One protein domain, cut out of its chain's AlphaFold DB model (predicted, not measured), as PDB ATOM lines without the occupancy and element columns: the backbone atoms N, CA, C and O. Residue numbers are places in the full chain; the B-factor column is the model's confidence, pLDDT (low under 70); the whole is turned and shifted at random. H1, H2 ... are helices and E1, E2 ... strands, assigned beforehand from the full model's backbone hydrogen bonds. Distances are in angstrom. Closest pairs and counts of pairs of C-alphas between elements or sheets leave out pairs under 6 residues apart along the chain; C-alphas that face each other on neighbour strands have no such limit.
ATOM      1  N   TRP A  13     -27.926  -5.444 -51.415       79.62
ATOM      2  CA  TRP A  13     -27.003  -6.471 -50.896       79.62
ATOM      3  C   TRP A  13     -26.606  -6.250 -49.421       79.62
ATOM      4  O   TRP A  13     -26.517  -7.202 -48.646       79.62
ATOM      5  N   TRP A  14     -26.476  -4.995 -48.986       75.31
ATOM      6  CA  TRP A  14     -26.115  -4.646 -47.607       75.31
ATOM      7  C   TRP A  14     -27.274  -4.795 -46.611       75.31
ATOM      8  O   TRP A  14     -27.068  -4.760 -45.404       75.31
ATOM      9  N   ARG A  15     -28.527  -4.955 -47.066       75.88
ATOM     10  CA  ARG A  15     -29.699  -5.177 -46.188       75.88
ATOM     11  C   ARG A  15     -30.138  -6.634 -46.126       75.88
ATOM     12  O   ARG A  15     -31.012  -6.978 -45.324       75.88
ATOM     13  N   THR A  16     -29.569  -7.498 -46.957       72.88
ATOM     14  CA  THR A  16     -29.944  -8.910 -47.028       72.88
ATOM     15  C   THR A  16     -29.064  -9.769 -46.131       72.88
ATOM     16  O   THR A  16     -27.875  -9.531 -45.945       72.88
ATOM     17  N   ARG A  17     -29.691 -10.794 -45.546       71.12
ATOM     18  CA  ARG A  17     -29.001 -11.844 -44.793       71.12
ATOM     19  C   ARG A  17     -28.551 -13.000 -45.696       71.12
ATOM     20  O   ARG A  17     -27.855 -13.886 -45.210       71.12
ATOM     21  N   ARG A  18     -28.916 -13.008 -46.988       71.50
ATOM     22  CA  ARG A  18     -28.476 -14.029 -47.959       71.50
ATOM     23  C   ARG A  18     -26.958 -13.973 -48.162       71.50
ATOM     24  O   ARG A  18     -26.344 -12.928 -47.969       71.50
ATOM     25  N   ALA A  19     -26.357 -15.106 -48.516       67.06
ATOM     26  CA  ALA A  19     -24.921 -15.198 -48.757       67.06
ATOM     27  C   ALA A  19     -24.544 -14.497 -50.077       67.06
ATOM     28  O   ALA A  19     -24.835 -15.012 -51.151       67.06
ATOM     29  N   HIS A  20     -23.894 -13.333 -49.989       77.00
ATOM     30  CA  HIS A  20     -23.252 -12.636 -51.116       77.00
ATOM     31  C   HIS A  20     -21.749 -12.912 -51.096       77.00
ATOM     32  O   HIS A  20     -20.980 -12.076 -50.632       77.00
ATOM     33  N   SER A  21     -21.339 -14.127 -51.476       83.75
ATOM     34  CA  SER A  21     -19.950 -14.598 -51.277       83.75
ATOM     35  C   SER A  21     -19.451 -14.371 -49.838       83.75
ATOM     36  O   SER A  21     -18.279 -14.093 -49.584       83.75
ATOM     37  N   ALA A  22     -20.399 -14.454 -48.899       87.00
ATOM     38  CA  ALA A  22     -20.244 -14.161 -47.482       87.00
ATOM     39  C   ALA A  22     -20.901 -15.260 -46.622       87.00
ATOM     40  O   ALA A  22     -21.894 -14.988 -45.930       87.00
ATOM     41  N   PRO A  23     -20.469 -16.530 -46.727       86.31
ATOM     42  CA  PRO A  23     -20.860 -17.557 -45.768       86.31
ATOM     43  C   PRO A  23     -20.391 -17.189 -44.353       86.31
ATOM     44  O   PRO A  23     -19.481 -16.383 -44.176       86.31
ATOM     45  N   GLY A  24     -21.022 -17.788 -43.344       82.25
ATOM     46  CA  GLY A  24     -20.579 -17.697 -41.951       82.25
ATOM     47  C   GLY A  24     -21.486 -16.884 -41.030       82.25
ATOM     48  O   GLY A  24     -22.546 -16.409 -41.458       82.25
ATOM     49  N   PRO A  25     -21.101 -16.789 -39.745       78.81
ATOM     50  CA  PRO A  25     -21.861 -16.062 -38.742       78.81
ATOM     51  C   PRO A  25     -21.813 -14.549 -38.992       78.81
ATOM     52  O   PRO A  25     -21.008 -14.042 -39.774       78.81
ATOM     53  N   GLY A  26     -22.719 -13.826 -38.340       81.19
ATOM     54  CA  GLY A  26     -22.807 -12.371 -38.421       81.19
ATOM     55  C   GLY A  26     -24.124 -11.866 -39.005       81.19
ATOM     56  O   GLY A  26     -25.042 -12.615 -39.356       81.19
ATOM     57  N   GLY A  27     -24.231 -10.544 -39.054       83.69
ATOM     58  CA  GLY A  27     -25.447  -9.848 -39.446       83.69
ATOM     59  C   GLY A  27     -25.576  -9.659 -40.955       83.69
ATOM     60  O   GLY A  27     -25.622 -10.604 -41.751       83.69
ATOM     61  N   ARG A  28     -25.719  -8.393 -41.336       88.44
ATOM     62  CA  ARG A  28     -25.803  -7.950 -42.728       88.44
ATOM     63  C   ARG A  28     -24.418  -7.983 -43.371       88.44
ATOM     64  O   ARG A  28     -23.410  -7.979 -42.671       88.44
ATOM     65  N   VAL A  29     -24.364  -8.029 -44.698       89.75
ATOM     66  CA  VAL A  29     -23.091  -7.895 -45.419       89.75
ATOM     67  C   VAL A  29     -22.629  -6.445 -45.279       89.75
ATOM     68  O   VAL A  29     -23.379  -5.532 -45.618       89.75
ATOM     69  N   LEU A  30     -21.434  -6.249 -44.726       91.19
ATOM     70  CA  LEU A  30     -20.844  -4.938 -44.455       91.19
ATOM     71  C   LEU A  30     -19.886  -4.521 -45.572       91.19
ATOM     72  O   LEU A  30     -19.926  -3.384 -46.032       91.19
ATOM     73  N   LEU A  31     -19.065  -5.463 -46.031       92.69
ATOM     74  CA  LEU A  31     -18.131  -5.292 -47.136       92.69
ATOM     75  C   LEU A  31     -18.502  -6.277 -48.239       92.69
ATOM     76  O   LEU A  31     -18.651  -7.470 -47.967       92.69
ATOM     77  N   TYR A  32     -18.637  -5.790 -49.464       93.38
ATOM     78  CA  TYR A  32     -18.832  -6.616 -50.645       93.38
ATOM     79  C   TYR A  32     -17.915  -6.144 -51.768       93.38
ATOM     80  O   TYR A  32     -17.922  -4.981 -52.152       93.38
ATOM     81  N   CYS A  33     -17.131  -7.071 -52.293       94.25
ATOM     82  CA  CYS A  33     -16.224  -6.864 -53.404       94.25
ATOM     83  C   CYS A  33     -16.763  -7.637 -54.602       94.25
ATOM     84  O   CYS A  33     -17.043  -8.834 -54.487       94.25
ATOM     85  N   LYS A  34     -16.894  -6.965 -55.746       94.50
ATOM     86  CA  LYS A  34     -17.407  -7.552 -56.984       94.50
ATOM     87  C   LYS A  34     -16.336  -7.520 -58.063       94.50
ATOM     88  O   LYS A  34     -15.862  -6.444 -58.419       94.50
ATOM     89  N   ASP A  35     -16.012  -8.699 -58.596       95.12
ATOM     90  CA  ASP A  35     -15.058  -8.887 -59.697       95.12
ATOM     91  C   ASP A  35     -13.741  -8.115 -59.486       95.12
ATOM     92  O   ASP A  35     -13.189  -7.521 -60.412       95.12
ATOM     93  N   LEU A  36     -13.244  -8.123 -58.247       96.31
ATOM     94  CA  LEU A  36     -12.110  -7.325 -57.810       96.31
ATOM     95  C   LEU A  36     -10.811  -7.816 -58.452       96.31
ATOM     96  O   LEU A  36     -10.393  -8.957 -58.241       96.31
ATOM     97  N   THR A  37     -10.153  -6.929 -59.187       96.62
ATOM     98  CA  THR A  37      -8.829  -7.160 -59.765       96.62
ATOM     99  C   THR A  37      -7.861  -6.134 -59.203       96.62
ATOM    100  O   THR A  37      -8.157  -4.938 -59.192       96.62
ATOM    101  N   ILE A  38      -6.704  -6.598 -58.736       95.75
ATOM    102  CA  ILE A  38      -5.648  -5.737 -58.202       95.75
ATOM    103  C   ILE A  38      -4.321  -6.184 -58.791       95.75
ATOM    104  O   ILE A  38      -3.914  -7.332 -58.610       95.75
ATOM    105  N   ASP A  39      -3.639  -5.255 -59.448       94.75
ATOM    106  CA  ASP A  39      -2.285  -5.461 -59.940       94.75
ATOM    107  C   ASP A  39      -1.266  -4.833 -58.975       94.75
ATOM    108  O   ASP A  39      -1.522  -3.833 -58.297       94.75
ATOM    109  N   SER A  40      -0.090  -5.445 -58.885       91.00
ATOM    110  CA  SER A  40       1.043  -4.940 -58.123       91.00
ATOM    111  C   SER A  40       1.607  -3.707 -58.826       91.00
ATOM    112  O   SER A  40       2.032  -3.818 -59.975       91.00
ATOM    113  N   PRO A  41       1.697  -2.541 -58.167       83.81
ATOM    114  CA  PRO A  41       2.313  -1.370 -58.784       83.81
ATOM    115  C   PRO A  41       3.831  -1.513 -58.939       83.81
ATOM    116  O   PRO A  41       4.417  -0.807 -59.749       83.81
ATOM    117  N   LEU A  42       4.473  -2.400 -58.166       83.62
ATOM    118  CA  LEU A  42       5.919  -2.618 -58.251       83.62
ATOM    119  C   LEU A  42       6.281  -3.555 -59.403       83.62
ATOM    120  O   LEU A  42       7.230  -3.295 -60.130       83.62
ATOM    121  N   THR A  43       5.545  -4.659 -59.544       86.81
ATOM    122  CA  THR A  43       5.902  -5.737 -60.479       86.81
ATOM    123  C   THR A  43       4.982  -5.810 -61.695       86.81
ATOM    124  O   THR A  43       5.302  -6.488 -62.661       86.81
ATOM    125  N   GLY A  44       3.817  -5.156 -61.672       87.19
ATOM    126  CA  GLY A  44       2.764  -5.349 -62.675       87.19
ATOM    127  C   GLY A  44       2.072  -6.716 -62.583       87.19
ATOM    128  O   GLY A  44       1.269  -7.060 -63.446       87.19
ATOM    129  N   ALA A  45       2.386  -7.515 -61.559       90.12
ATOM    130  CA  ALA A  45       1.794  -8.828 -61.342       90.12
ATOM    131  C   ALA A  45       0.322  -8.729 -60.950       90.12
ATOM    132  O   ALA A  45      -0.042  -7.886 -60.131       90.12
ATOM    133  N   ARG A  46      -0.519  -9.626 -61.468       92.50
ATOM    134  CA  ARG A  46      -1.928  -9.677 -61.076       92.50
ATOM    135  C   ARG A  46      -2.076 -10.381 -59.729       92.50
ATOM    136  O   ARG A  46      -2.129 -11.607 -59.663       92.50
ATOM    137  N   LEU A  47      -2.156  -9.594 -58.660       94.25
ATOM    138  CA  LEU A  47      -2.259 -10.094 -57.290       94.25
ATOM    139  C   LEU A  47      -3.641 -10.668 -56.992       94.25
ATOM    140  O   LEU A  47      -3.726 -11.678 -56.303       94.25
ATOM    141  N   LEU A  48      -4.706 -10.053 -57.512       95.88
ATOM    142  CA  LEU A  48      -6.071 -10.585 -57.486       95.88
ATOM    143  C   LEU A  48      -6.682 -10.497 -58.883       95.88
ATOM    144  O   LEU A  48      -6.541  -9.469 -59.541       95.88
ATOM    145  N   ASP A  49      -7.389 -11.538 -59.317       95.38
ATOM    146  CA  ASP A  49      -8.063 -11.601 -60.614       95.38
ATOM    147  C   ASP A  49      -9.556 -11.915 -60.465       95.38
ATOM    148  O   ASP A  49      -9.943 -13.072 -60.262       95.38
ATOM    149  N   ARG A  50     -10.397 -10.888 -60.642       95.00
ATOM    150  CA  ARG A  50     -11.869 -10.977 -60.636       95.00
ATOM    151  C   ARG A  50     -12.434 -11.703 -59.411       95.00
ATOM    152  O   ARG A  50     -13.295 -12.578 -59.514       95.00
ATOM    153  N   VAL A  51     -11.936 -11.350 -58.235       95.62
ATOM    154  CA  VAL A  51     -12.347 -11.947 -56.966       95.62
ATOM    155  C   VAL A  51     -13.654 -11.318 -56.478       95.62
ATOM    156  O   VAL A  51     -13.743 -10.107 -56.298       95.62
ATOM    157  N   THR A  52     -14.669 -12.146 -56.221       94.81
ATOM    158  CA  THR A  52     -15.928 -11.708 -55.597       94.81
ATOM    159  C   THR A  52     -16.030 -12.276 -54.186       94.81
ATOM    160  O   THR A  52     -16.132 -13.490 -54.010       94.81
ATOM    161  N   LEU A  53     -16.030 -11.400 -53.181       94.50
ATOM    162  CA  LEU A  53     -15.987 -11.747 -51.758       94.50
ATOM    163  C   LEU A  53     -16.873 -10.805 -50.953       94.50
ATOM    164  O   LEU A  53     -16.979  -9.628 -51.276       94.50
ATOM    165  N   GLY A  54     -17.480 -11.296 -49.878       93.81
ATOM    166  CA  GLY A  54     -18.201 -10.446 -48.937       93.81
ATOM    167  C   GLY A  54     -17.932 -10.825 -47.488       93.81
ATOM    168  O   GLY A  54     -17.613 -11.975 -47.189       93.81
ATOM    169  N   PHE A  55     -18.099  -9.866 -46.582       93.88
ATOM    170  CA  PHE A  55     -17.858 -10.014 -45.148       93.88
ATOM    171  C   PHE A  55     -19.049  -9.475 -44.361       93.88
ATOM    172  O   PHE A  55     -19.655  -8.463 -44.729       93.88
ATOM    173  N   ARG A  56     -19.422 -10.178 -43.290       91.75
ATOM    174  CA  ARG A  56     -20.612  -9.854 -42.493       91.75
ATOM    175  C   ARG A  56     -20.262  -8.990 -41.296       91.75
ATOM    176  O   ARG A  56     -19.211  -9.166 -40.692       91.75
ATOM    177  N   SER A  57     -21.188  -8.117 -40.919       91.38
ATOM    178  CA  SER A  57     -21.080  -7.314 -39.704       91.38
ATOM    179  C   SER A  57     -20.937  -8.200 -38.463       91.38
ATOM    180  O   SER A  57     -21.725  -9.146 -38.321       91.38
ATOM    181  N   GLY A  58     -20.005  -7.873 -37.564       91.81
ATOM    182  CA  GLY A  58     -19.795  -8.622 -36.318       91.81
ATOM    183  C   GLY A  58     -19.255 -10.038 -36.539       91.81
ATOM    184  O   GLY A  58     -19.592 -10.948 -35.786       91.81
ATOM    185  N   SER A  59     -18.518 -10.261 -37.632       93.88
ATOM    186  CA  SER A  59     -17.866 -11.543 -37.920       93.88
ATOM    187  C   SER A  59     -16.355 -11.424 -37.777       93.88
ATOM    188  O   SER A  59     -15.787 -10.366 -38.065       93.88
ATOM    189  N   SER A  67       1.753 -15.741 -49.454       85.88
ATOM    190  CA  SER A  67       2.638 -14.703 -49.990       85.88
ATOM    191  C   SER A  67       2.586 -13.387 -49.207       85.88
ATOM    192  O   SER A  67       3.459 -12.538 -49.386       85.88
ATOM    193  N   GLY A  68       1.519 -13.161 -48.431       86.62
ATOM    194  CA  GLY A  68       1.157 -11.888 -47.789       86.62
ATOM    195  C   GLY A  68       0.839 -10.719 -48.741       86.62
ATOM    196  O   GLY A  68       0.145  -9.771 -48.366       86.62
ATOM    197  N   SER A  69       1.316 -10.770 -49.987       89.44
ATOM    198  CA  SER A  69       1.249  -9.668 -50.950       89.44
ATOM    199  C   SER A  69      -0.172  -9.400 -51.442       89.44
ATOM    200  O   SER A  69      -0.543  -8.242 -51.655       89.44
ATOM    201  N   ARG A  70      -0.991 -10.444 -51.603       92.69
ATOM    202  CA  ARG A  70      -2.363 -10.315 -52.113       92.69
ATOM    203  C   ARG A  70      -3.272  -9.735 -51.053       92.69
ATOM    204  O   ARG A  70      -4.044  -8.825 -51.350       92.69
ATOM    205  N   THR A  71      -3.153 -10.212 -49.817       93.88
ATOM    206  CA  THR A  71      -3.986  -9.693 -48.731       93.88
ATOM    207  C   THR A  71      -3.612  -8.264 -48.374       93.88
ATOM    208  O   THR A  71      -4.505  -7.438 -48.197       93.88
ATOM    209  N   ARG A  72      -2.320  -7.913 -48.377       92.25
ATOM    210  CA  ARG A  72      -1.908  -6.513 -48.208       92.25
ATOM    211  C   ARG A  72      -2.472  -5.619 -49.312       92.25
ATOM    212  O   ARG A  72      -3.011  -4.551 -49.033       92.25
ATOM    213  N   ALA A  73      -2.429  -6.061 -50.570       93.75
ATOM    214  CA  ALA A  73      -3.039  -5.321 -51.672       93.75
ATOM    215  C   ALA A  73      -4.567  -5.179 -51.511       93.75
ATOM    216  O   ALA A  73      -5.108  -4.091 -51.717       93.75
ATOM    217  N   PHE A  74      -5.250  -6.242 -51.074       95.44
ATOM    218  CA  PHE A  74      -6.675  -6.230 -50.738       95.44
ATOM    219  C   PHE A  74      -7.005  -5.237 -49.613       95.44
ATOM    220  O   PHE A  74      -7.988  -4.501 -49.706       95.44
ATOM    221  N   PHE A  75      -6.182  -5.181 -48.566       95.38
ATOM    222  CA  PHE A  75      -6.383  -4.292 -47.423       95.38
ATOM    223  C   PHE A  75      -6.187  -2.831 -47.789       95.38
ATOM    224  O   PHE A  75      -7.035  -2.011 -47.452       95.38
ATOM    225  N   LEU A  76      -5.132  -2.509 -48.542       93.44
ATOM    226  CA  LEU A  76      -4.922  -1.153 -49.047       93.44
ATOM    227  C   LEU A  76      -6.094  -0.691 -49.920       93.44
ATOM    228  O   LEU A  76      -6.504   0.465 -49.823       93.44
ATOM    229  N   ALA A  77      -6.658  -1.592 -50.732       94.25
ATOM    230  CA  ALA A  77      -7.828  -1.276 -51.540       94.25
ATOM    231  C   ALA A  77      -9.096  -1.078 -50.704       94.25
ATOM    232  O   ALA A  77      -9.824  -0.107 -50.892       94.25
ATOM    233  N   THR A  78      -9.326  -1.956 -49.730       93.44
ATOM    234  CA  THR A  78     -10.490  -1.889 -48.838       93.44
ATOM    235  C   THR A  78     -10.445  -0.666 -47.918       93.44
ATOM    236  O   THR A  78     -11.479  -0.061 -47.654       93.44
ATOM    237  N   ALA A  79      -9.254  -0.260 -47.471       91.25
ATOM    238  CA  ALA A  79      -9.037   0.946 -46.676       91.25
ATOM    239  C   ALA A  79      -9.097   2.247 -47.505       91.25
ATOM    240  O   ALA A  79      -8.939   3.330 -46.949       91.25
ATOM    241  N   GLY A  80      -9.286   2.164 -48.828       90.81
ATOM    242  CA  GLY A  80      -9.331   3.330 -49.716       90.81
ATOM    243  C   GLY A  80      -7.972   3.996 -49.966       90.81
ATOM    244  O   GLY A  80      -7.919   5.062 -50.570       90.81
ATOM    245  N   LEU A  81      -6.869   3.372 -49.542       90.56
ATOM    246  CA  LEU A  81      -5.505   3.882 -49.732       90.56
ATOM    247  C   LEU A  81      -4.977   3.635 -51.150       90.56
ATOM    248  O   LEU A  81      -3.999   4.251 -51.573       90.56
ATOM    249  N   ARG A  82      -5.603   2.717 -51.890       91.25
ATOM    250  CA  ARG A  82      -5.285   2.438 -53.289       91.25
ATOM    251  C   ARG A  82      -6.544   2.022 -54.049       91.25
ATOM    252  O   ARG A  82      -7.261   1.159 -53.565       91.25
ATOM    253  N   PRO A  83      -6.829   2.561 -55.241       91.88
ATOM    254  CA  PRO A  83      -7.945   2.057 -56.033       91.88
ATOM    255  C   PRO A  83      -7.636   0.645 -56.568       91.88
ATOM    256  O   PRO A  83      -6.480   0.356 -56.890       91.88
ATOM    257  N   PRO A  84      -8.639  -0.241 -56.694       94.94
ATOM    258  CA  PRO A  84      -8.460  -1.489 -57.426       94.94
ATOM    259  C   PRO A  84      -8.255  -1.224 -58.925       94.94
ATOM    260  O   PRO A  84      -8.741  -0.225 -59.453       94.94
ATOM    261  N   SER A  85      -7.578  -2.140 -59.622       95.44
ATOM    262  CA  SER A  85      -7.385  -2.052 -61.077       95.44
ATOM    263  C   SER A  85      -8.703  -2.218 -61.841       95.44
ATOM    264  O   SER A  85      -8.914  -1.580 -62.869       95.44
ATOM    265  N   ALA A  86      -9.588  -3.097 -61.358       96.25
ATOM    266  CA  ALA A  86     -10.941  -3.280 -61.877       96.25
ATOM    267  C   ALA A  86     -11.873  -3.869 -60.804       96.25
ATOM    268  O   ALA A  86     -11.417  -4.369 -59.772       96.25
ATOM    269  N   GLY A  87     -13.180  -3.840 -61.072       94.81
ATOM    270  CA  GLY A  87     -14.214  -4.272 -60.130       94.81
ATOM    271  C   GLY A  87     -14.644  -3.158 -59.178       94.81
ATOM    272  O   GLY A  87     -14.312  -1.990 -59.380       94.81
ATOM    273  N   SER A  88     -15.413  -3.511 -58.148       93.50
ATOM    274  CA  SER A  88     -15.866  -2.565 -57.121       93.50
ATOM    275  C   SER A  88     -15.665  -3.107 -55.712       93.50
ATOM    276  O   SER A  88     -15.706  -4.317 -55.475       93.50
ATOM    277  N   ILE A  89     -15.455  -2.181 -54.779       93.62
ATOM    278  CA  ILE A  89     -15.487  -2.428 -53.341       93.62
ATOM    279  C   ILE A  89     -16.591  -1.548 -52.775       93.62
ATOM    280  O   ILE A  89     -16.519  -0.323 -52.842       93.62
ATOM    281  N   ASP A  90     -17.609  -2.183 -52.215       90.88
ATOM    282  CA  ASP A  90     -18.742  -1.516 -51.607       90.88
ATOM    283  C   ASP A  90     -18.743  -1.792 -50.100       90.88
ATOM    284  O   ASP A  90     -18.858  -2.932 -49.645       90.88
ATOM    285  N   LEU A  91     -18.621  -0.723 -49.315       89.75
ATOM    286  CA  LEU A  91     -18.561  -0.768 -47.860       89.75
ATOM    287  C   LEU A  91     -19.725   0.036 -47.269       89.75
ATOM    288  O   LEU A  91     -19.873   1.233 -47.529       89.75
ATOM    289  N   ARG A  92     -20.577  -0.616 -46.476       86.12
ATOM    290  CA  ARG A  92     -21.766  -0.005 -45.866       86.12
ATOM    291  C   ARG A  92     -21.891  -0.440 -44.414       86.12
ATOM    292  O   ARG A  92     -21.887  -1.633 -44.120       86.12
ATOM    293  N   ALA A  93     -22.064   0.522 -43.507       78.12
ATOM    294  CA  ALA A  93     -22.330   0.211 -42.107       78.12
ATOM    295  C   ALA A  93     -23.613  -0.633 -41.992       78.12
ATOM    296  O   ALA A  93     -24.543  -0.478 -42.787       78.12
ATOM    297  N   ALA A  94     -23.708  -1.499 -40.978       65.38
ATOM    298  CA  ALA A  94     -24.839  -2.423 -40.818       65.38
ATOM    299  C   ALA A  94     -26.216  -1.712 -40.727       65.38
ATOM    300  O   ALA A  94     -27.251  -2.312 -41.050       65.38
ATOM    301  N   GLY A  95     -26.228  -0.425 -40.348       65.50
ATOM    302  CA  GLY A  95     -27.398   0.465 -40.332       65.50
ATOM    303  C   GLY A  95     -27.779   1.078 -41.689       65.50
ATOM    304  O   GLY A  95     -28.939   1.410 -41.892       65.50
ATOM    305  N   GLY A  96     -26.859   1.133 -42.657       60.06
ATOM    306  CA  GLY A  96     -27.117   1.506 -44.054       60.06
ATOM    307  C   GLY A  96     -27.136   3.002 -44.387       60.06
ATOM    308  O   GLY A  96     -27.060   3.318 -45.573       60.06
ATOM    309  N   ASP A  97     -27.180   3.886 -43.388       66.12
ATOM    310  CA  ASP A  97     -27.368   5.335 -43.599       66.12
ATOM    311  C   ASP A  97     -26.064   6.148 -43.576       66.12
ATOM    312  O   ASP A  97     -26.060   7.323 -43.930       66.12
ATOM    313  N   ARG A  98     -24.935   5.521 -43.222       75.69
ATOM    314  CA  ARG A  98     -23.607   6.149 -43.260       75.69
ATOM    315  C   ARG A  98     -22.562   5.252 -43.933       75.69
ATOM    316  O   ARG A  98     -22.706   4.021 -43.889       75.69
ATOM    317  N   PRO A  99     -21.513   5.832 -44.545       75.00
ATOM    318  CA  PRO A  99     -20.333   5.063 -44.932       75.00
ATOM    319  C   PRO A  99     -19.757   4.355 -43.699       75.00
ATOM    320  O   PRO A  99     -19.791   4.898 -42.589       75.00
ATOM    321  N   ALA A 100     -19.286   3.122 -43.885       83.81
ATOM    322  CA  ALA A 100     -18.615   2.411 -42.803       83.81
ATOM    323  C   ALA A 100     -17.185   2.941 -42.642       83.81
ATOM    324  O   ALA A 100     -16.542   3.291 -43.632       83.81
ATOM    325  N   SER A 101     -16.704   2.993 -41.403       87.69
ATOM    326  CA  SER A 101     -15.319   3.363 -41.096       87.69
ATOM    327  C   SER A 101     -14.425   2.122 -41.101       87.69
ATOM    328  O   SER A 101     -14.848   1.048 -40.658       87.69
ATOM    329  N   SER A 213      -3.204 -13.329 -42.521       92.81
ATOM    330  CA  SER A 213      -2.038 -14.046 -41.997       92.81
ATOM    331  C   SER A 213      -1.545 -15.087 -42.998       92.81
ATOM    332  O   SER A 213      -2.317 -15.591 -43.815       92.81
ATOM    333  N   ALA A 214      -0.255 -15.414 -42.926       91.31
ATOM    334  CA  ALA A 214       0.312 -16.588 -43.588       91.31
ATOM    335  C   ALA A 214       0.221 -17.848 -42.697       91.31
ATOM    336  O   ALA A 214       0.383 -18.965 -43.191       91.31
ATOM    337  N   SER A 215      -0.068 -17.690 -41.398       91.62
ATOM    338  CA  SER A 215      -0.162 -18.783 -40.428       91.62
ATOM    339  C   SER A 215      -1.541 -19.466 -40.468       91.62
ATOM    340  O   SER A 215      -2.569 -18.841 -40.158       91.62
ATOM    341  N   PRO A 216      -1.609 -20.777 -40.778       93.50
ATOM    342  CA  PRO A 216      -2.846 -21.541 -40.638       93.50
ATOM    343  C   PRO A 216      -3.312 -21.658 -39.177       93.50
ATOM    344  O   PRO A 216      -4.508 -21.806 -38.935       93.50
ATOM    345  N   GLU A 217      -2.412 -21.571 -38.194       92.25
ATOM    346  CA  GLU A 217      -2.757 -21.585 -36.768       92.25
ATOM    347  C   GLU A 217      -3.537 -20.330 -36.368       92.25
ATOM    348  O   GLU A 217      -4.580 -20.437 -35.719       92.25
ATOM    349  N   SER A 218      -3.069 -19.158 -36.802       92.31
ATOM    350  CA  SER A 218      -3.741 -17.878 -36.569       92.31
ATOM    351  C   SER A 218      -5.097 -17.831 -37.279       92.31
ATOM    352  O   SER A 218      -6.110 -17.451 -36.686       92.31
ATOM    353  N   CYS A 219      -5.154 -18.312 -38.525       94.31
ATOM    354  CA  CYS A 219      -6.383 -18.343 -39.318       94.31
ATOM    355  C   CYS A 219      -7.458 -19.293 -38.765       94.31
ATOM    356  O   CYS A 219      -8.647 -19.013 -38.919       94.31
ATOM    357  N   ALA A 220      -7.066 -20.387 -38.105       94.44
ATOM    358  CA  ALA A 220      -7.994 -21.358 -37.520       94.44
ATOM    359  C   ALA A 220      -8.807 -20.809 -36.332       94.44
ATOM    360  O   ALA A 220      -9.774 -21.434 -35.899       94.44
ATOM    361  N   LEU A 221      -8.424 -19.651 -35.781       91.94
ATOM    362  CA  LEU A 221      -9.180 -18.973 -34.725       91.94
ATOM    363  C   LEU A 221     -10.312 -18.095 -35.264       91.94
ATOM    364  O   LEU A 221     -11.126 -17.612 -34.475       91.94
ATOM    365  N   ALA A 222     -10.396 -17.891 -36.574       94.12
ATOM    366  CA  ALA A 222     -11.503 -17.175 -37.185       94.12
ATOM    367  C   ALA A 222     -12.736 -18.074 -37.364       94.12
ATOM    368  O   ALA A 222     -12.641 -19.296 -37.476       94.12
ATOM    369  N   ASP A 223     -13.914 -17.455 -37.440       93.62
ATOM    370  CA  ASP A 223     -15.167 -18.161 -37.735       93.62
ATOM    371  C   ASP A 223     -15.240 -18.609 -39.199       93.62
ATOM    372  O   ASP A 223     -16.014 -19.497 -39.570       93.62
ATOM    373  N   ARG A 224     -14.442 -17.964 -40.048       95.62
ATOM    374  CA  ARG A 224     -14.324 -18.225 -41.475       95.62
ATOM    375  C   ARG A 224     -12.894 -17.976 -41.920       95.62
ATOM    376  O   ARG A 224     -12.289 -16.993 -41.502       95.62
ATOM    377  N   THR A 225     -12.387 -18.808 -42.819       97.19
ATOM    378  CA  THR A 225     -11.085 -18.613 -43.459       97.19
ATOM    379  C   THR A 225     -11.236 -18.657 -44.971       97.19
ATOM    380  O   THR A 225     -11.774 -19.621 -45.519       97.19
ATOM    381  N   VAL A 226     -10.732 -17.625 -45.640       96.81
ATOM    382  CA  VAL A 226     -10.650 -17.528 -47.099       96.81
ATOM    383  C   VAL A 226      -9.198 -17.746 -47.505       96.81
ATOM    384  O   VAL A 226      -8.329 -17.007 -47.059       96.81
ATOM    385  N   LEU A 227      -8.923 -18.748 -48.335       96.19
ATOM    386  CA  LEU A 227      -7.585 -18.996 -48.875       96.19
ATOM    387  C   LEU A 227      -7.443 -18.322 -50.240       96.19
ATOM    388  O   LEU A 227      -8.208 -18.622 -51.164       96.19
ATOM    389  N   LEU A 228      -6.445 -17.448 -50.351       94.38
ATOM    390  CA  LEU A 228      -6.048 -16.802 -51.593       94.38
ATOM    391  C   LEU A 228      -4.780 -17.456 -52.146       94.38
ATOM    392  O   LEU A 228      -3.720 -17.368 -51.533       94.38
ATOM    393  N   THR A 229      -4.889 -18.063 -53.326       91.75
ATOM    394  CA  THR A 229      -3.747 -18.591 -54.088       91.75
ATOM    395  C   THR A 229      -3.928 -18.290 -55.569       91.75
ATOM    396  O   THR A 229      -5.056 -18.150 -56.050       91.75
ATOM    397  N   ASN A 230      -2.825 -18.110 -56.299       90.50
ATOM    398  CA  ASN A 230      -2.839 -17.791 -57.739       90.50
ATOM    399  C   ASN A 230      -3.771 -16.618 -58.129       90.50
ATOM    400  O   ASN A 230      -4.401 -16.614 -59.188       90.50
ATOM    401  N   GLY A 231      -3.912 -15.637 -57.232       90.62
ATOM    402  CA  GLY A 231      -4.772 -14.465 -57.415       90.62
ATOM    403  C   GLY A 231      -6.277 -14.734 -57.385       90.62
ATOM    404  O   GLY A 231      -7.060 -13.873 -57.788       90.62
ATOM    405  N   ARG A 232      -6.714 -15.898 -56.899       93.81
ATOM    406  CA  ARG A 232      -8.129 -16.255 -56.757       93.81
ATOM    407  C   ARG A 232      -8.442 -16.754 -55.353       93.81
ATOM    408  O   ARG A 232      -7.558 -17.059 -54.563       93.81
ATOM    409  N   VAL A 233      -9.737 -16.845 -55.065       94.69
ATOM    410  CA  VAL A 233     -10.246 -17.547 -53.885       94.69
ATOM    411  C   VAL A 233     -10.294 -19.028 -54.206       94.69
ATOM    412  O   VAL A 233     -11.106 -19.457 -55.027       94.69
ATOM    413  N   THR A 234      -9.432 -19.797 -53.559       93.88
ATOM    414  CA  THR A 234      -9.310 -21.238 -53.805       93.88
ATOM    415  C   THR A 234     -10.168 -22.026 -52.826       93.88
ATOM    416  O   THR A 234     -10.813 -23.000 -53.210       93.88
ATOM    417  N   TYR A 235     -10.245 -21.566 -51.574       94.69
ATOM    418  CA  TYR A 235     -11.124 -22.142 -50.560       94.69
ATOM    419  C   TYR A 235     -11.807 -21.057 -49.733       94.69
ATOM    420  O   TYR A 235     -11.221 -20.020 -49.431       94.69
ATOM    421  N   ASP A 236     -13.041 -21.338 -49.329       95.38
ATOM    422  CA  ASP A 236     -13.832 -20.520 -48.416       95.38
ATOM    423  C   ASP A 236     -14.477 -21.450 -47.382       95.38
ATOM    424  O   ASP A 236     -15.369 -22.242 -47.699       95.38
ATOM    425  N   LEU A 237     -13.935 -21.443 -46.166       95.06
ATOM    426  CA  LEU A 237     -14.197 -22.456 -45.149       95.06
ATOM    427  C   LEU A 237     -14.796 -21.827 -43.899       95.06
ATOM    428  O   LEU A 237     -14.329 -20.792 -43.432       95.06
ATOM    429  N   LEU A 238     -15.781 -22.501 -43.309       94.75
ATOM    430  CA  LEU A 238     -16.351 -22.126 -42.016       94.75
ATOM    431  C   LEU A 238     -15.672 -22.897 -40.889       94.75
ATOM    432  O   LEU A 238     -15.592 -24.124 -40.954       94.75
ATOM    433  N   ALA A 239     -15.195 -22.152 -39.890       91.38
ATOM    434  CA  ALA A 239     -14.489 -22.623 -38.703       91.38
ATOM    435  C   ALA A 239     -13.518 -23.796 -38.980       91.38
ATOM    436  O   ALA A 239     -13.656 -24.869 -38.381       91.38
ATOM    437  N   PRO A 240     -12.569 -23.659 -39.929       92.81
ATOM    438  CA  PRO A 240     -11.644 -24.742 -40.224       92.81
ATOM    439  C   PRO A 240     -10.624 -24.910 -39.088       92.81
ATOM    440  O   PRO A 240     -10.044 -23.945 -38.603       92.81
ATOM    441  N   GLY A 241     -10.350 -26.155 -38.692       94.38
ATOM    442  CA  GLY A 241      -9.233 -26.451 -37.791       94.38
ATOM    443  C   GLY A 241      -7.871 -26.250 -38.470       94.38
ATOM    444  O   GLY A 241      -7.747 -26.434 -39.685       94.38
ATOM    445  N   ALA A 242      -6.834 -25.948 -37.682       94.50
ATOM    446  CA  ALA A 242      -5.483 -25.662 -38.183       94.50
ATOM    447  C   ALA A 242      -4.897 -26.799 -39.041       94.50
ATOM    448  O   ALA A 242      -4.354 -26.539 -40.110       94.50
ATOM    449  N   GLU A 243      -5.082 -28.063 -38.645       95.12
ATOM    450  CA  GLU A 243      -4.620 -29.228 -39.424       95.12
ATOM    451  C   GLU A 243      -5.242 -29.298 -40.819       95.12
ATOM    452  O   GLU A 243      -4.575 -29.630 -41.803       95.12
ATOM    453  N   ARG A 244      -6.527 -28.942 -40.929       95.38
ATOM    454  CA  ARG A 244      -7.217 -28.903 -42.218       95.38
ATOM    455  C   ARG A 244      -6.643 -27.798 -43.098       95.38
ATOM    456  O   ARG A 244      -6.422 -28.042 -44.280       95.38
ATOM    457  N   LEU A 245      -6.376 -26.619 -42.535       95.44
ATOM    458  CA  LEU A 245      -5.743 -25.519 -43.266       95.44
ATOM    459  C   LEU A 245      -4.326 -25.883 -43.720       95.44
ATOM    460  O   LEU A 245      -4.009 -25.675 -44.885       95.44
ATOM    461  N   ARG A 246      -3.512 -26.499 -42.855       95.06
ATOM    462  CA  ARG A 246      -2.172 -27.000 -43.209       95.06
ATOM    463  C   ARG A 246      -2.231 -28.006 -44.355       95.06
ATOM    464  O   ARG A 246      -1.495 -27.875 -45.323       95.06
ATOM    465  N   THR A 247      -3.147 -28.970 -44.278       94.88
ATOM    466  CA  THR A 247      -3.333 -29.983 -45.330       94.88
ATOM    467  C   THR A 247      -3.709 -29.340 -46.664       94.88
ATOM    468  O   THR A 247      -3.157 -29.698 -47.701       94.88
ATOM    469  N   ILE A 248      -4.629 -28.371 -46.639       93.69
ATOM    470  CA  ILE A 248      -5.042 -27.633 -47.833       93.69
ATOM    471  C   ILE A 248      -3.875 -26.826 -48.398       93.69
ATOM    472  O   ILE A 248      -3.648 -26.885 -49.601       93.69
ATOM    473  N   LEU A 249      -3.119 -26.116 -47.557       90.50
ATOM    474  CA  LEU A 249      -1.956 -25.341 -47.983       90.50
ATOM    475  C   LEU A 249      -0.902 -26.219 -48.660       90.50
ATOM    476  O   LEU A 249      -0.480 -25.901 -49.763       90.50
ATOM    477  N   THR A 250      -0.534 -27.349 -48.052       90.50
ATOM    478  CA  THR A 250       0.443 -28.283 -48.634       90.50
ATOM    479  C   THR A 250      -0.055 -28.914 -49.936       90.50
ATOM    480  O   THR A 250       0.742 -29.248 -50.805       90.50
ATOM    481  N   GLY A 251      -1.370 -29.103 -50.074       87.12
ATOM    482  CA  GLY A 251      -1.989 -29.642 -51.286       87.12
ATOM    483  C   GLY A 251      -2.317 -28.600 -52.358       87.12
ATOM    484  O   GLY A 251      -2.803 -28.981 -53.421       87.12
ATOM    485  N   THR A 252      -2.112 -27.307 -52.092       87.00
ATOM    486  CA  THR A 252      -2.416 -26.236 -53.045       87.00
ATOM    487  C   THR A 252      -1.161 -25.881 -53.825       87.00
ATOM    488  O   THR A 252      -0.156 -25.490 -53.240       87.00
ATOM    489  N   ASP A 253      -1.236 -26.000 -55.148       83.31
ATOM    490  CA  ASP A 253      -0.148 -25.613 -56.041       83.31
ATOM    491  C   ASP A 253      -0.170 -24.091 -56.247       83.31
ATOM    492  O   ASP A 253      -1.115 -23.533 -56.816       83.31
ATOM    493  N   GLU A 254       0.832 -23.413 -55.701       83.00
ATOM    494  CA  GLU A 254       1.018 -21.969 -55.804       83.00
ATOM    495  C   GLU A 254       2.036 -21.691 -56.913       83.00
ATOM    496  O   GLU A 254       3.202 -22.065 -56.802       83.00
ATOM    497  N   ASP A 255       1.605 -21.012 -57.974       83.69
ATOM    498  CA  ASP A 255       2.467 -20.608 -59.078       83.69
ATOM    499  C   ASP A 255       3.175 -19.282 -58.729       83.69
ATOM    500  O   ASP A 255       2.535 -18.215 -58.716       83.69
ATOM    501  N   PRO A 256       4.501 -19.295 -58.476       80.00
ATOM    502  CA  PRO A 256       5.248 -18.090 -58.132       80.00
ATOM    503  C   PRO A 256       5.285 -17.069 -59.277       80.00
ATOM    504  O   PRO A 256       5.479 -15.878 -59.023       80.00
ATOM    505  N   ALA A 257       5.051 -17.484 -60.531       80.12
ATOM    506  CA  ALA A 257       4.988 -16.565 -61.665       80.12
ATOM    507  C   ALA A 257       3.846 -15.548 -61.522       80.12
ATOM    508  O   ALA A 257       3.954 -14.422 -62.012       80.12
ATOM    509  N   THR A 258       2.791 -15.892 -60.773       80.56
ATOM    510  CA  THR A 258       1.669 -14.980 -60.499       80.56
ATOM    511  C   THR A 258       2.072 -13.739 -59.695       80.56
ATOM    512  O   THR A 258       1.330 -12.760 -59.689       80.56
ATOM    513  N   LEU A 259       3.252 -13.740 -59.059       81.00
ATOM    514  CA  LEU A 259       3.780 -12.623 -58.266       81.00
ATOM    515  C   LEU A 259       4.839 -11.785 -59.007       81.00
ATOM    516  O   LEU A 259       5.103 -10.645 -58.618       81.00
ATOM    517  N   LEU A 260       5.432 -12.326 -60.076       77.31
ATOM    518  CA  LEU A 260       6.597 -11.738 -60.753       77.31
ATOM    519  C   LEU A 260       6.243 -10.704 -61.829       77.31
ATOM    520  O   LEU A 260       7.078  -9.869 -62.163       77.31
ATOM    521  N   GLY A 261       5.001 -10.708 -62.313       71.25
ATOM    522  CA  GLY A 261       4.540  -9.769 -63.334       71.25
ATOM    523  C   GLY A 261       5.161 -10.010 -64.712       71.25
ATOM    524  O   GLY A 261       5.951 -10.939 -64.893       71.25
ATOM    525  N   PRO A 262       4.747  -9.241 -65.733       73.12
ATOM    526  CA  PRO A 262       5.286  -9.395 -67.078       73.12
ATOM    527  C   PRO A 262       6.781  -9.063 -67.093       73.12
ATOM    528  O   PRO A 262       7.205  -8.056 -66.527       73.12
ATOM    529  N   ILE A 263       7.580  -9.889 -67.777       69.38
ATOM    530  CA  ILE A 263       9.008  -9.612 -67.976       69.38
ATOM    531  C   ILE A 263       9.116  -8.255 -68.689       69.38
ATOM    532  O   ILE A 263       8.534  -8.111 -69.772       69.38
TER     533      ILE A 263
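What this domain is: This is residues 13 to 59, 67 to 101 and 213 to 263 of the 453 residues of a protein of Schaalia hyovaginalis (UniProt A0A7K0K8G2). A twisted sheet of three strands, E2, E1 and E3, has H1 over one face, and the hairpin of E4 and E5 packs on it beside E2. H2 and H3 sit together by that hairpin, away from the larger sheet, while H4 grazes that sheet near E2. The printed part has 133 residues, in order E1 E2 H1 E3 H2 E4 E5 H3 H4; both sheets are antiparallel and the class is mixed. It is compact, with a radius of gyration of the C-alphas of 15.2 A and spans of 46 by 35 by 20 A.

How they stand to each other: E1, residues 29 to 39, bends by 69 degrees at residue 35. It forms a hairpin with E2, residues 46 to 56, with N 33 and O 53 at 2.8 A. H1, residues 69 to 78, is on the sheet at a height of 7.1 A, giving two layers, helix on one face. E3, residues 86 to 91, is an edge strand beside E1, with N 34 and O 88 at 2.9 A. H2, residues 216 to 219, precedes E4, residues 224 to 229, and E5, residues 232 to 238, a hairpin with N 227 and O 235 at 2.8 A. The two sheets form a sandwich, two sheets face to face, their best planes 22 degrees apart; the closest C-alphas of E2 and E5 are those of Val 51 and Arg 232, 6.0 A. H3, residues 242 to 251, touches H2, closest at the C-alphas of Ala 242 and Glu 217, 5.1 A. H4, residues 257 to 260, only grazes the larger sheet. Every O i to N i+4 pair is within hydrogen-bond range in H1 and H3; H2 and H4 are too short for one.

Where its parts are: E1 begins at C-alpha 29 (-23.091, -7.895, -45.419) and spans 25.5 A, E2 26.4 A. H4 ends at C-alpha 260 (6.597, -11.738, -60.753).

The domain as a whole: The C-alphas of Gly 95 and Ile 263 are farthest apart, 46.8 A. Cuts leave gaps of 24.0 A between C-alphas 59 and 67 and 21.9 A between 101 and 213. Residues 19, 94 to 97 and 263 have pLDDT under 70.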